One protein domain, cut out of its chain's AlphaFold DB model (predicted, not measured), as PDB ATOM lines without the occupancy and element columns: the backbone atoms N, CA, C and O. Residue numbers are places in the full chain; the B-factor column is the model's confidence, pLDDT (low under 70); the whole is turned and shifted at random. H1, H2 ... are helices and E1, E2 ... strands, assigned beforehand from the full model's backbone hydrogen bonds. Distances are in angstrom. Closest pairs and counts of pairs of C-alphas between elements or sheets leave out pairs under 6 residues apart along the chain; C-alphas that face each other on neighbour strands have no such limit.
ATOM      1  N   THR A   2       1.988  33.726 -12.183       45.47
ATOM      2  CA  THR A   2       2.528  33.329 -10.878       45.47
ATOM      3  C   THR A   2       3.671  32.364 -11.152       45.47
ATOM      4  O   THR A   2       3.459  31.372 -11.847       45.47
ATOM      5  N   ASP A   3       4.864  32.688 -10.662       46.78
ATOM      6  CA  ASP A   3       6.081  31.873 -10.753       46.78
ATOM      7  C   ASP A   3       5.948  30.592  -9.911       46.78
ATOM      8  O   ASP A   3       6.703  30.333  -8.982       46.78
ATOM      9  N   THR A   4       4.948  29.769 -10.205       58.94
ATOM     10  CA  THR A   4       4.736  28.458  -9.588       58.94
ATOM     11  C   THR A   4       5.521  27.396 -10.352       58.94
ATOM     12  O   THR A   4       4.971  26.374 -10.757       58.94
ATOM     13  N   ASN A   5       6.816  27.645 -10.570       62.50
ATOM     14  CA  ASN A   5       7.742  26.593 -10.977       62.50
ATOM     15  C   ASN A   5       8.006  25.720  -9.754       62.50
ATOM     16  O   ASN A   5       8.933  25.955  -8.988       62.50
ATOM     17  N   TRP A   6       7.126  24.742  -9.560       68.56
ATOM     18  CA  TRP A   6       7.304  23.679  -8.586       68.56
ATOM     19  C   TRP A   6       7.847  22.428  -9.295       68.56
ATOM     20  O   TRP A   6       7.291  22.042 -10.325       68.56
ATOM     21  N   PRO A   7       8.885  21.761  -8.757       71.44
ATOM     22  CA  PRO A   7       9.648  22.130  -7.561       71.44
ATOM     23  C   PRO A   7      10.487  23.397  -7.778       71.44
ATOM     24  O   PRO A   7      10.982  23.613  -8.883       71.44
ATOM     25  N   ASP A   8      10.661  24.203  -6.724       80.94
ATOM     26  CA  ASP A   8      11.480  25.419  -6.776       80.94
ATOM     27  C   ASP A   8      12.936  25.056  -7.135       80.94
ATOM     28  O   ASP A   8      13.598  24.352  -6.363       80.94
ATOM     29  N   PRO A   9      13.467  25.522  -8.283       79.75
ATOM     30  CA  PRO A   9      14.822  25.188  -8.711       79.75
ATOM     31  C   PRO A   9      15.903  25.712  -7.754       79.75
ATOM     32  O   PRO A   9      17.011  25.178  -7.747       79.75
ATOM     33  N   ASN A  10      15.596  26.715  -6.924       85.94
ATOM     34  CA  ASN A  10      16.520  27.251  -5.923       85.94
ATOM     35  C   ASN A  10      16.551  26.417  -4.634       85.94
ATOM     36  O   ASN A  10      17.412  26.633  -3.780       85.94
ATOM     37  N   ARG A  11      15.626  25.463  -4.479       84.25
ATOM     38  CA  ARG A  11      15.493  24.593  -3.304       84.25
ATOM     39  C   ARG A  11      15.435  23.120  -3.732       84.25
ATOM     40  O   ARG A  11      14.422  22.448  -3.523       84.25
ATOM     41  N   PRO A  12      16.507  22.587  -4.347       86.81
ATOM     42  CA  PRO A  12      16.507  21.222  -4.850       86.81
ATOM     43  C   PRO A  12      16.298  20.221  -3.710       86.81
ATOM     44  O   PRO A  12      16.848  20.361  -2.619       86.81
ATOM     45  N   GLY A  13      15.483  19.204  -3.977       88.94
ATOM     46  CA  GLY A  13      15.139  18.181  -2.995       88.94
ATOM     47  C   GLY A  13      14.085  18.608  -1.977       88.94
ATOM     48  O   GLY A  13      13.659  17.753  -1.224       88.94
ATOM     49  N   VAL A  14      13.632  19.864  -1.935       92.88
ATOM     50  CA  VAL A  14      12.503  20.277  -1.081       92.88
ATOM     51  C   VAL A  14      11.186  19.875  -1.762       92.88
ATOM     52  O   VAL A  14      11.066  20.024  -2.984       92.88
ATOM     53  N   PRO A  15      10.183  19.346  -1.034       93.38
ATOM     54  CA  PRO A  15       8.929  18.945  -1.659       93.38
ATOM     55  C   PRO A  15       8.084  20.157  -2.069       93.38
ATOM     56  O   PRO A  15       8.266  21.259  -1.564       93.38
ATOM     57  N   MET A  16       7.101  19.937  -2.948       88.94
ATOM     58  CA  MET A  16       6.160  20.975  -3.408       88.94
ATOM     59  C   MET A  16       5.373  21.664  -2.278       88.94
ATOM     60  O   MET A  16       5.015  22.829  -2.410       88.94
ATOM     61  N   PHE A  17       5.097  20.959  -1.177       88.31
ATOM     62  CA  PHE A  17       4.349  21.480  -0.026       88.31
ATOM     63  C   PHE A  17       5.185  21.322   1.253       88.31
ATOM     64  O   PHE A  17       4.891  20.454   2.072       88.31
ATOM     65  N   PRO A  18       6.271  22.101   1.412       91.81
ATOM     66  CA  PRO A  18       7.241  21.879   2.481       91.81
ATOM     67  C   PRO A  18       6.710  22.237   3.868       91.81
ATOM     68  O   PRO A  18       7.247  21.737   4.851       91.81
ATOM     69  N   ASP A  19       5.644  23.033   3.944       93.69
ATOM     70  CA  ASP A  19       5.048  23.489   5.204       93.69
ATOM     71  C   ASP A  19       4.070  22.470   5.819       93.69
ATOM     72  O   ASP A  19       3.431  22.727   6.838       93.69
ATOM     73  N   VAL A  20       3.913  21.301   5.190       91.69
ATOM     74  CA  VAL A  20       2.963  20.269   5.615       91.69
ATOM     75  C   VAL A  20       3.658  18.920   5.667       91.69
ATOM     76  O   VAL A  20       4.202  18.456   4.667       91.69
ATOM     77  N   SER A  21       3.583  18.241   6.813       96.19
ATOM     78  CA  SER A  21       4.075  16.868   6.914       96.19
ATOM     79  C   SER A  21       3.163  15.921   6.130       96.19
ATOM     80  O   SER A  21       1.993  15.732   6.469       96.19
ATOM     81  N   ALA A  22       3.685  15.335   5.056       95.25
ATOM     82  CA  ALA A  22       2.906  14.544   4.113       95.25
ATOM     83  C   ALA A  22       3.767  13.493   3.408       95.25
ATOM     84  O   ALA A  22       4.996  13.530   3.420       95.25
ATOM     85  N   ARG A  23       3.110  12.525   2.762       96.38
ATOM     86  CA  ARG A  23       3.813  11.572   1.903       96.38
ATOM     87  C   ARG A  23       4.125  12.197   0.546       96.38
ATOM     88  O   ARG A  23       3.295  12.876  -0.057       96.38
ATOM     89  N   HIS A  24       5.310  11.894   0.038       95.81
ATOM     90  CA  HIS A  24       5.797  12.323  -1.264       95.81
ATOM     91  C   HIS A  24       6.452  11.159  -1.998       95.81
ATOM     92  O   HIS A  24       6.907  10.190  -1.392       95.81
ATOM     93  N   VAL A  25       6.497  11.270  -3.319       95.81
ATOM     94  CA  VAL A  25       7.189  10.338  -4.195       95.81
ATOM     95  C   VAL A  25       8.501  10.978  -4.630       95.81
ATOM     96  O   VAL A  25       8.510  12.083  -5.178       95.81
ATOM     97  N   LEU A  26       9.598  10.266  -4.396       95.62
ATOM     98  CA  LEU A  26      10.922  10.591  -4.909       95.62
ATOM     99  C   LEU A  26      11.312   9.586  -5.995       95.62
ATOM    100  O   LEU A  26      10.999   8.401  -5.893       95.62
ATOM    101  N   ASP A  27      12.009  10.049  -7.022       95.50
ATOM    102  CA  ASP A  27      12.624   9.215  -8.049       95.50
ATOM    103  C   ASP A  27      14.096   8.970  -7.708       95.50
ATOM    104  O   ASP A  27      14.904   9.898  -7.696       95.50
ATOM    105  N   ASN A  28      14.458   7.720  -7.429       94.62
ATOM    106  CA  ASN A  28      15.848   7.305  -7.298       94.62
ATOM    107  C   ASN A  28      16.401   7.010  -8.695       94.62
ATOM    108  O   ASN A  28      16.268   5.891  -9.203       94.62
ATOM    109  N   LYS A  29      17.067   8.001  -9.292       93.44
ATOM    110  CA  LYS A  29      17.547   7.941 -10.679       93.44
ATOM    111  C   LYS A  29      18.581   6.839 -10.894       93.44
ATOM    112  O   LYS A  29      18.547   6.150 -11.914       93.44
ATOM    113  N   ARG A  30      19.451   6.597  -9.906       92.31
ATOM    114  CA  ARG A  30      20.466   5.526  -9.955       92.31
ATOM    115  C   ARG A  30      19.844   4.138 -10.055       92.31
ATOM    116  O   ARG A  30      20.354   3.291 -10.781       92.31
ATOM    117  N   ARG A  31      18.761   3.892  -9.312       92.31
ATOM    118  CA  ARG A  31      18.056   2.598  -9.296       92.31
ATOM    119  C   ARG A  31      16.843   2.549 -10.222       92.31
ATOM    120  O   ARG A  31      16.237   1.488 -10.332       92.31
ATOM    121  N   LYS A  32      16.513   3.659 -10.891       94.00
ATOM    122  CA  LYS A  32      15.334   3.818 -11.757       94.00
ATOM    123  C   LYS A  32      14.052   3.364 -11.053       94.00
ATOM    124  O   LYS A  32      13.291   2.556 -11.582       94.00
ATOM    125  N   SER A  33      13.855   3.827  -9.820       95.56
ATOM    126  CA  SER A  33      12.753   3.381  -8.965       95.56
ATOM    127  C   SER A  33      12.107   4.544  -8.230       95.56
ATOM    128  O   SER A  33      12.817   5.362  -7.645       95.56
ATOM    129  N   LEU A  34      10.778   4.535  -8.144       96.62
ATOM    130  CA  LEU A  34      10.031   5.470  -7.311       96.62
ATOM    131  C   LEU A  34       9.997   5.002  -5.852       96.62
ATOM    132  O   LEU A  34       9.847   3.813  -5.561       96.62
ATOM    133  N   LYS A  35      10.119   5.953  -4.930       95.75
ATOM    134  CA  LYS A  35      10.119   5.741  -3.485       95.75
ATOM    135  C   LYS A  35       9.069   6.626  -2.838       95.75
ATOM    136  O   LYS A  35       9.108   7.844  -2.977       95.75
ATOM    137  N   LEU A  36       8.142   6.003  -2.115       96.56
ATOM    138  CA  LEU A  36       7.205   6.711  -1.251       96.56
ATOM    139  C   LEU A  36       7.900   6.996   0.082       96.56
ATOM    140  O   LEU A  36       8.315   6.071   0.774       96.56
ATOM    141  N   VAL A  37       8.022   8.269   0.430       96.88
ATOM    142  CA  VAL A  37       8.679   8.748   1.652       96.88
ATOM    143  C   VAL A  37       7.757   9.715   2.381       96.88
ATOM    144  O   VAL A  37       6.832  10.267   1.784       96.88
ATOM    145  N   PHE A  38       7.984   9.922   3.672       97.44
ATOM    146  CA  PHE A  38       7.253  10.928   4.440       97.44
ATOM    147  C   PHE A  38       8.145  12.145   4.653       97.44
ATOM    148  O   PHE A  38       9.279  11.992   5.084       97.44
ATOM    149  N   TRP A  39       7.657  13.334   4.323       97.50
ATOM    150  CA  TRP A  39       8.288  14.592   4.698       97.50
ATOM    151  C   TRP A  39       7.784  14.994   6.080       97.50
ATOM    152  O   TRP A  39       6.574  15.078   6.288       97.50
ATOM    153  N   ASP A  40       8.699  15.235   7.010       97.50
ATOM    154  CA  ASP A  40       8.407  15.846   8.299       97.50
ATOM    155  C   ASP A  40       8.761  17.333   8.233       97.50
ATOM    156  O   ASP A  40       9.935  17.700   8.291       97.50
ATOM    157  N   HIS A  41       7.744  18.187   8.122       96.00
ATOM    158  CA  HIS A  41       7.921  19.636   8.082       96.00
ATOM    159  C   HIS A  41       8.592  20.177   9.350       96.00
ATOM    160  O   HIS A  41       9.395  21.098   9.259       96.00
ATOM    161  N   GLN A  42       8.326  19.595  10.525       96.56
ATOM    162  CA  GLN A  42       8.867  20.122  11.784       96.56
ATOM    163  C   GLN A  42      10.387  19.998  11.857       96.56
ATOM    164  O   GLN A  42      11.052  20.844  12.450       96.56
ATOM    165  N   GLN A  43      10.923  18.930  11.271       96.12
ATOM    166  CA  GLN A  43      12.359  18.674  11.232       96.12
ATOM    167  C   GLN A  43      12.986  19.084   9.901       96.12
ATOM    168  O   GLN A  43      14.205  19.140   9.812       96.12
ATOM    169  N   GLU A  44      12.184  19.332   8.868       96.06
ATOM    170  CA  GLU A  44      12.622  19.522   7.483       96.06
ATOM    171  C   GLU A  44      13.427  18.327   6.928       96.06
ATOM    172  O   GLU A  44      14.443  18.490   6.248       96.06
ATOM    173  N   HIS A  45      12.972  17.101   7.219       97.56
ATOM    174  CA  HIS A  45      13.603  15.854   6.763       97.56
ATOM    175  C   HIS A  45      12.624  14.929   6.035       97.56
ATOM    176  O   HIS A  45      11.426  14.893   6.309       97.56
ATOM    177  N   TYR A  46      13.167  14.089   5.157       97.62
ATOM    178  CA  TYR A  46      12.495  12.904   4.646       97.62
ATOM    179  C   TYR A  46      12.750  11.702   5.546       97.62
ATOM    180  O   TYR A  46      13.885  11.260   5.709       97.62
ATOM    181  N   CYS A  47      11.680  11.103   6.048       97.44
ATOM    182  CA  CYS A  47      11.691   9.791   6.671       97.44
ATOM    183  C   CYS A  47      11.696   8.726   5.566       97.44
ATOM    184  O   CYS A  47      10.694   8.523   4.866       97.44
ATOM    185  N   THR A  48      12.834   8.059   5.397       94.69
ATOM    186  CA  THR A  48      13.061   7.046   4.360       94.69
ATOM    187  C   THR A  48      13.392   5.681   4.967       94.69
ATOM    188  O   THR A  48      13.612   5.555   6.170       94.69
ATOM    189  N   GLU A  49      13.477   4.642   4.130       90.94
ATOM    190  CA  GLU A  49      13.877   3.287   4.552       90.94
ATOM    191  C   GLU A  49      15.320   3.203   5.091       90.94
ATOM    192  O   GLU A  49      15.664   2.238   5.766       90.94
ATOM    193  N   ILE A  50      16.159   4.204   4.802       90.62
ATOM    194  CA  ILE A  50      17.573   4.263   5.205       90.62
ATOM    195  C   ILE A  50      17.854   5.306   6.296       90.62
ATOM    196  O   ILE A  50      19.004   5.460   6.698       90.62
ATOM    197  N   GLY A  51      16.826   6.008   6.782       94.44
ATOM    198  CA  GLY A  51      16.943   7.018   7.835       94.44
ATOM    199  C   GLY A  51      16.251   8.340   7.507       94.44
ATOM    200  O   GLY A  51      15.507   8.450   6.526       94.44
ATOM    201  N   TYR A  52      16.504   9.332   8.360       96.94
ATOM    202  CA  TYR A  52      16.058  10.714   8.196       96.94
ATOM    203  C   TYR A  52      17.077  11.460   7.339       96.94
ATOM    204  O   TYR A  52      18.239  11.541   7.723       96.94
ATOM    205  N   LEU A  53      16.647  11.968   6.186       97.25
ATOM    206  CA  LEU A  53      17.522  12.624   5.215       97.25
ATOM    207  C   LEU A  53      17.053  14.048   4.939       97.25
ATOM    208  O   LEU A  53      15.885  14.281   4.630       97.25
ATOM    209  N   THR A  54      17.978  14.991   4.990       96.69
ATOM    210  CA  THR A  54      17.761  16.370   4.548       96.69
ATOM    211  C   THR A  54      17.536  16.432   3.027       96.69
ATOM    212  O   THR A  54      17.979  15.544   2.287       96.69
ATOM    213  N   PRO A  55      16.915  17.505   2.505       95.38
ATOM    214  CA  PRO A  55      16.820  17.750   1.063       95.38
ATOM    215  C   PRO A  55      18.167  17.665   0.326       95.38
ATOM    216  O   PRO A  55      18.247  17.100  -0.766       95.38
ATOM    217  N   LEU A  56      19.243  18.173   0.935       94.94
ATOM    218  CA  LEU A  56      20.580  18.151   0.341       94.94
ATOM    219  C   LEU A  56      21.133  16.724   0.232       94.94
ATOM    220  O   LEU A  56      21.716  16.369  -0.793       94.94
ATOM    221  N   GLU A  57      20.919  15.889   1.250       96.44
ATOM    222  CA  GLU A  57      21.322  14.481   1.216       96.44
ATOM    223  C   GLU A  57      20.562  13.715   0.131       96.44
ATOM    224  O   GLU A  57      21.193  13.018  -0.663       96.44
ATOM    225  N   ILE A  58      19.246  13.922   0.009       95.50
ATOM    226  CA  ILE A  58      18.418  13.348  -1.067       95.50
ATOM    227  C   ILE A  58      19.004  13.679  -2.445       95.50
ATOM    228  O   ILE A  58      19.233  12.781  -3.260       95.50
ATOM    229  N   VAL A  59      19.334  14.949  -2.691       93.75
ATOM    230  CA  VAL A  59      19.936  15.383  -3.961       93.75
ATOM    231  C   VAL A  59      21.322  14.767  -4.162       93.75
ATOM    232  O   VAL A  59      21.628  14.295  -5.256       93.75
ATOM    233  N   SER A  60      22.153  14.703  -3.118       94.88
ATOM    234  CA  SER A  60      23.493  14.096  -3.192       94.88
ATOM    235  C   SER A  60      23.456  12.597  -3.531       94.88
ATOM    236  O   SER A  60      24.368  12.056  -4.167       94.88
ATOM    237  N   MET A  61      22.364  11.928  -3.156       93.88
ATOM    238  CA  MET A  61      22.087  10.531  -3.476       93.88
ATOM    239  C   MET A  61      21.514  10.338  -4.885       93.88
ATOM    240  O   MET A  61      21.254   9.199  -5.280       93.88
ATOM    241  N   ASP A  62      21.374  11.422  -5.654       94.62
ATOM    242  CA  ASP A  62      20.759  11.470  -6.982       94.62
ATOM    243  C   ASP A  62      19.283  11.039  -6.960       94.62
ATOM    244  O   ASP A  62      18.777  10.355  -7.853       94.62
ATOM    245  N   TRP A  63      18.582  11.412  -5.885       94.62
ATOM    246  CA  TRP A  63      17.134  11.297  -5.801       94.62
ATOM    247  C   TRP A  63      16.509  12.638  -6.188       94.62
ATOM    248  O   TRP A  63      16.959  13.702  -5.764       94.62
ATOM    249  N   GLY A  64      15.478  12.594  -7.025       92.19
ATOM    250  CA  GLY A  64      14.715  13.766  -7.445       92.19
ATOM    251  C   GLY A  64      13.321  13.772  -6.836       92.19
ATOM    252  O   GLY A  64      12.721  12.718  -6.640       92.19
ATOM    253  N   TYR A  65      12.770  14.955  -6.577       93.19
ATOM    254  CA  TYR A  65      11.344  15.063  -6.287       93.19
ATOM    255  C   TYR A  65      10.530  14.679  -7.525       93.19
ATOM    256  O   TYR A  65      10.796  15.193  -8.611       93.19
ATOM    257  N   TYR A  66       9.549  13.790  -7.357       93.00
ATOM    258  CA  TYR A  66       8.681  13.348  -8.447       93.00
ATOM    259  C   TYR A  66       7.274  13.939  -8.315       93.00
ATOM    260  O   TYR A  66       6.818  14.636  -9.217       93.00
ATOM    261  N   ALA A  67       6.582  13.684  -7.199       92.69
ATOM    262  CA  ALA A  67       5.204  14.147  -7.006       92.69
ATOM    263  C   ALA A  67       4.766  14.142  -5.528       92.69
ATOM    264  O   ALA A  67       5.322  13.392  -4.717       92.69
ATOM    265  N   PRO A  68       3.727  14.910  -5.149       93.12
ATOM    266  CA  PRO A  68       3.026  14.698  -3.886       93.12
ATOM    267  C   PRO A  68       2.209  13.397  -3.927       93.12
ATOM    268  O   PRO A  68       1.643  13.044  -4.960       93.12
ATOM    269  N   ALA A  69       2.111  12.689  -2.798       94.44
ATOM    270  CA  ALA A  69       1.221  11.537  -2.673       94.44
ATOM    271  C   ALA A  69      -0.124  11.993  -2.089       94.44
ATOM    272  O   ALA A  69      -0.330  11.979  -0.875       94.44
ATOM    273  N   LEU A  70      -1.019  12.444  -2.970       91.62
ATOM    274  CA  LEU A  70      -2.323  12.984  -2.588       91.62
ATOM    275  C   LEU A  70      -3.282  11.882  -2.126       91.62
ATOM    276  O   LEU A  70      -3.362  10.804  -2.717       91.62
TER     277      LEU A  70
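Overview. This is residues 2 to 70 of the 121 residues of an uncharacterized protein of Acetobacter sp. DmW_136 (UniProt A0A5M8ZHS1). One strongly twisted, curled sheet of five strands makes an open, partial barrel, with short helix H1 between its edge strands E4 and E5. The printed part has 69 residues with five named strands and one named helix, in chain order E1 E2 E3 E4 H1 E5. The antiparallel sheet runs E4 E3 E2 E1 E5; the class is mostly strand, with under half of the residues in named elements. It is compact, radius of gyration of the C-alphas 11.1 A, spanning 34 by 24 by 22 A.

Arrangement. E1, residues 22 to 28, and E2, residues 33 to 40, form a hairpin, N 24 and O 37 within hydrogen-bond range at 2.8 A. E3, residues 45 to 48, forms hairpins with E2, N 47 to O 38 2.7 A, and with E4, residues 51 to 53, N 46 to O 53 2.8 A. E1 to E4 make a meander, each strand the antiparallel neighbour of the one before. E5, residues 63 to 68, is antiparallel to E1, N 25 to O 67 2.8 A. H1, residues 55 to 60, is on the sheet; its closest C-alphas to E3 are Pro 55 and His 45, 6.8 A. In H1 every O i to N i+4 pair is within hydrogen-bond range.

Along the chain. E2 is 21.7 A long, E1 18.7 A, E5 14.6 A. E1 begins at C-alpha 22 (2.906, 14.544, 4.113); E5 ends at C-alpha 68 (3.026, 14.698, -3.886).

Size, cuts and confidence. The C-alphas farthest apart are Thr 2 and Ile 50, 36.5 A. The printed part has no cut, and residues 2 to 21 hold no named element. Residues 2 to 6 have pLDDT under 70.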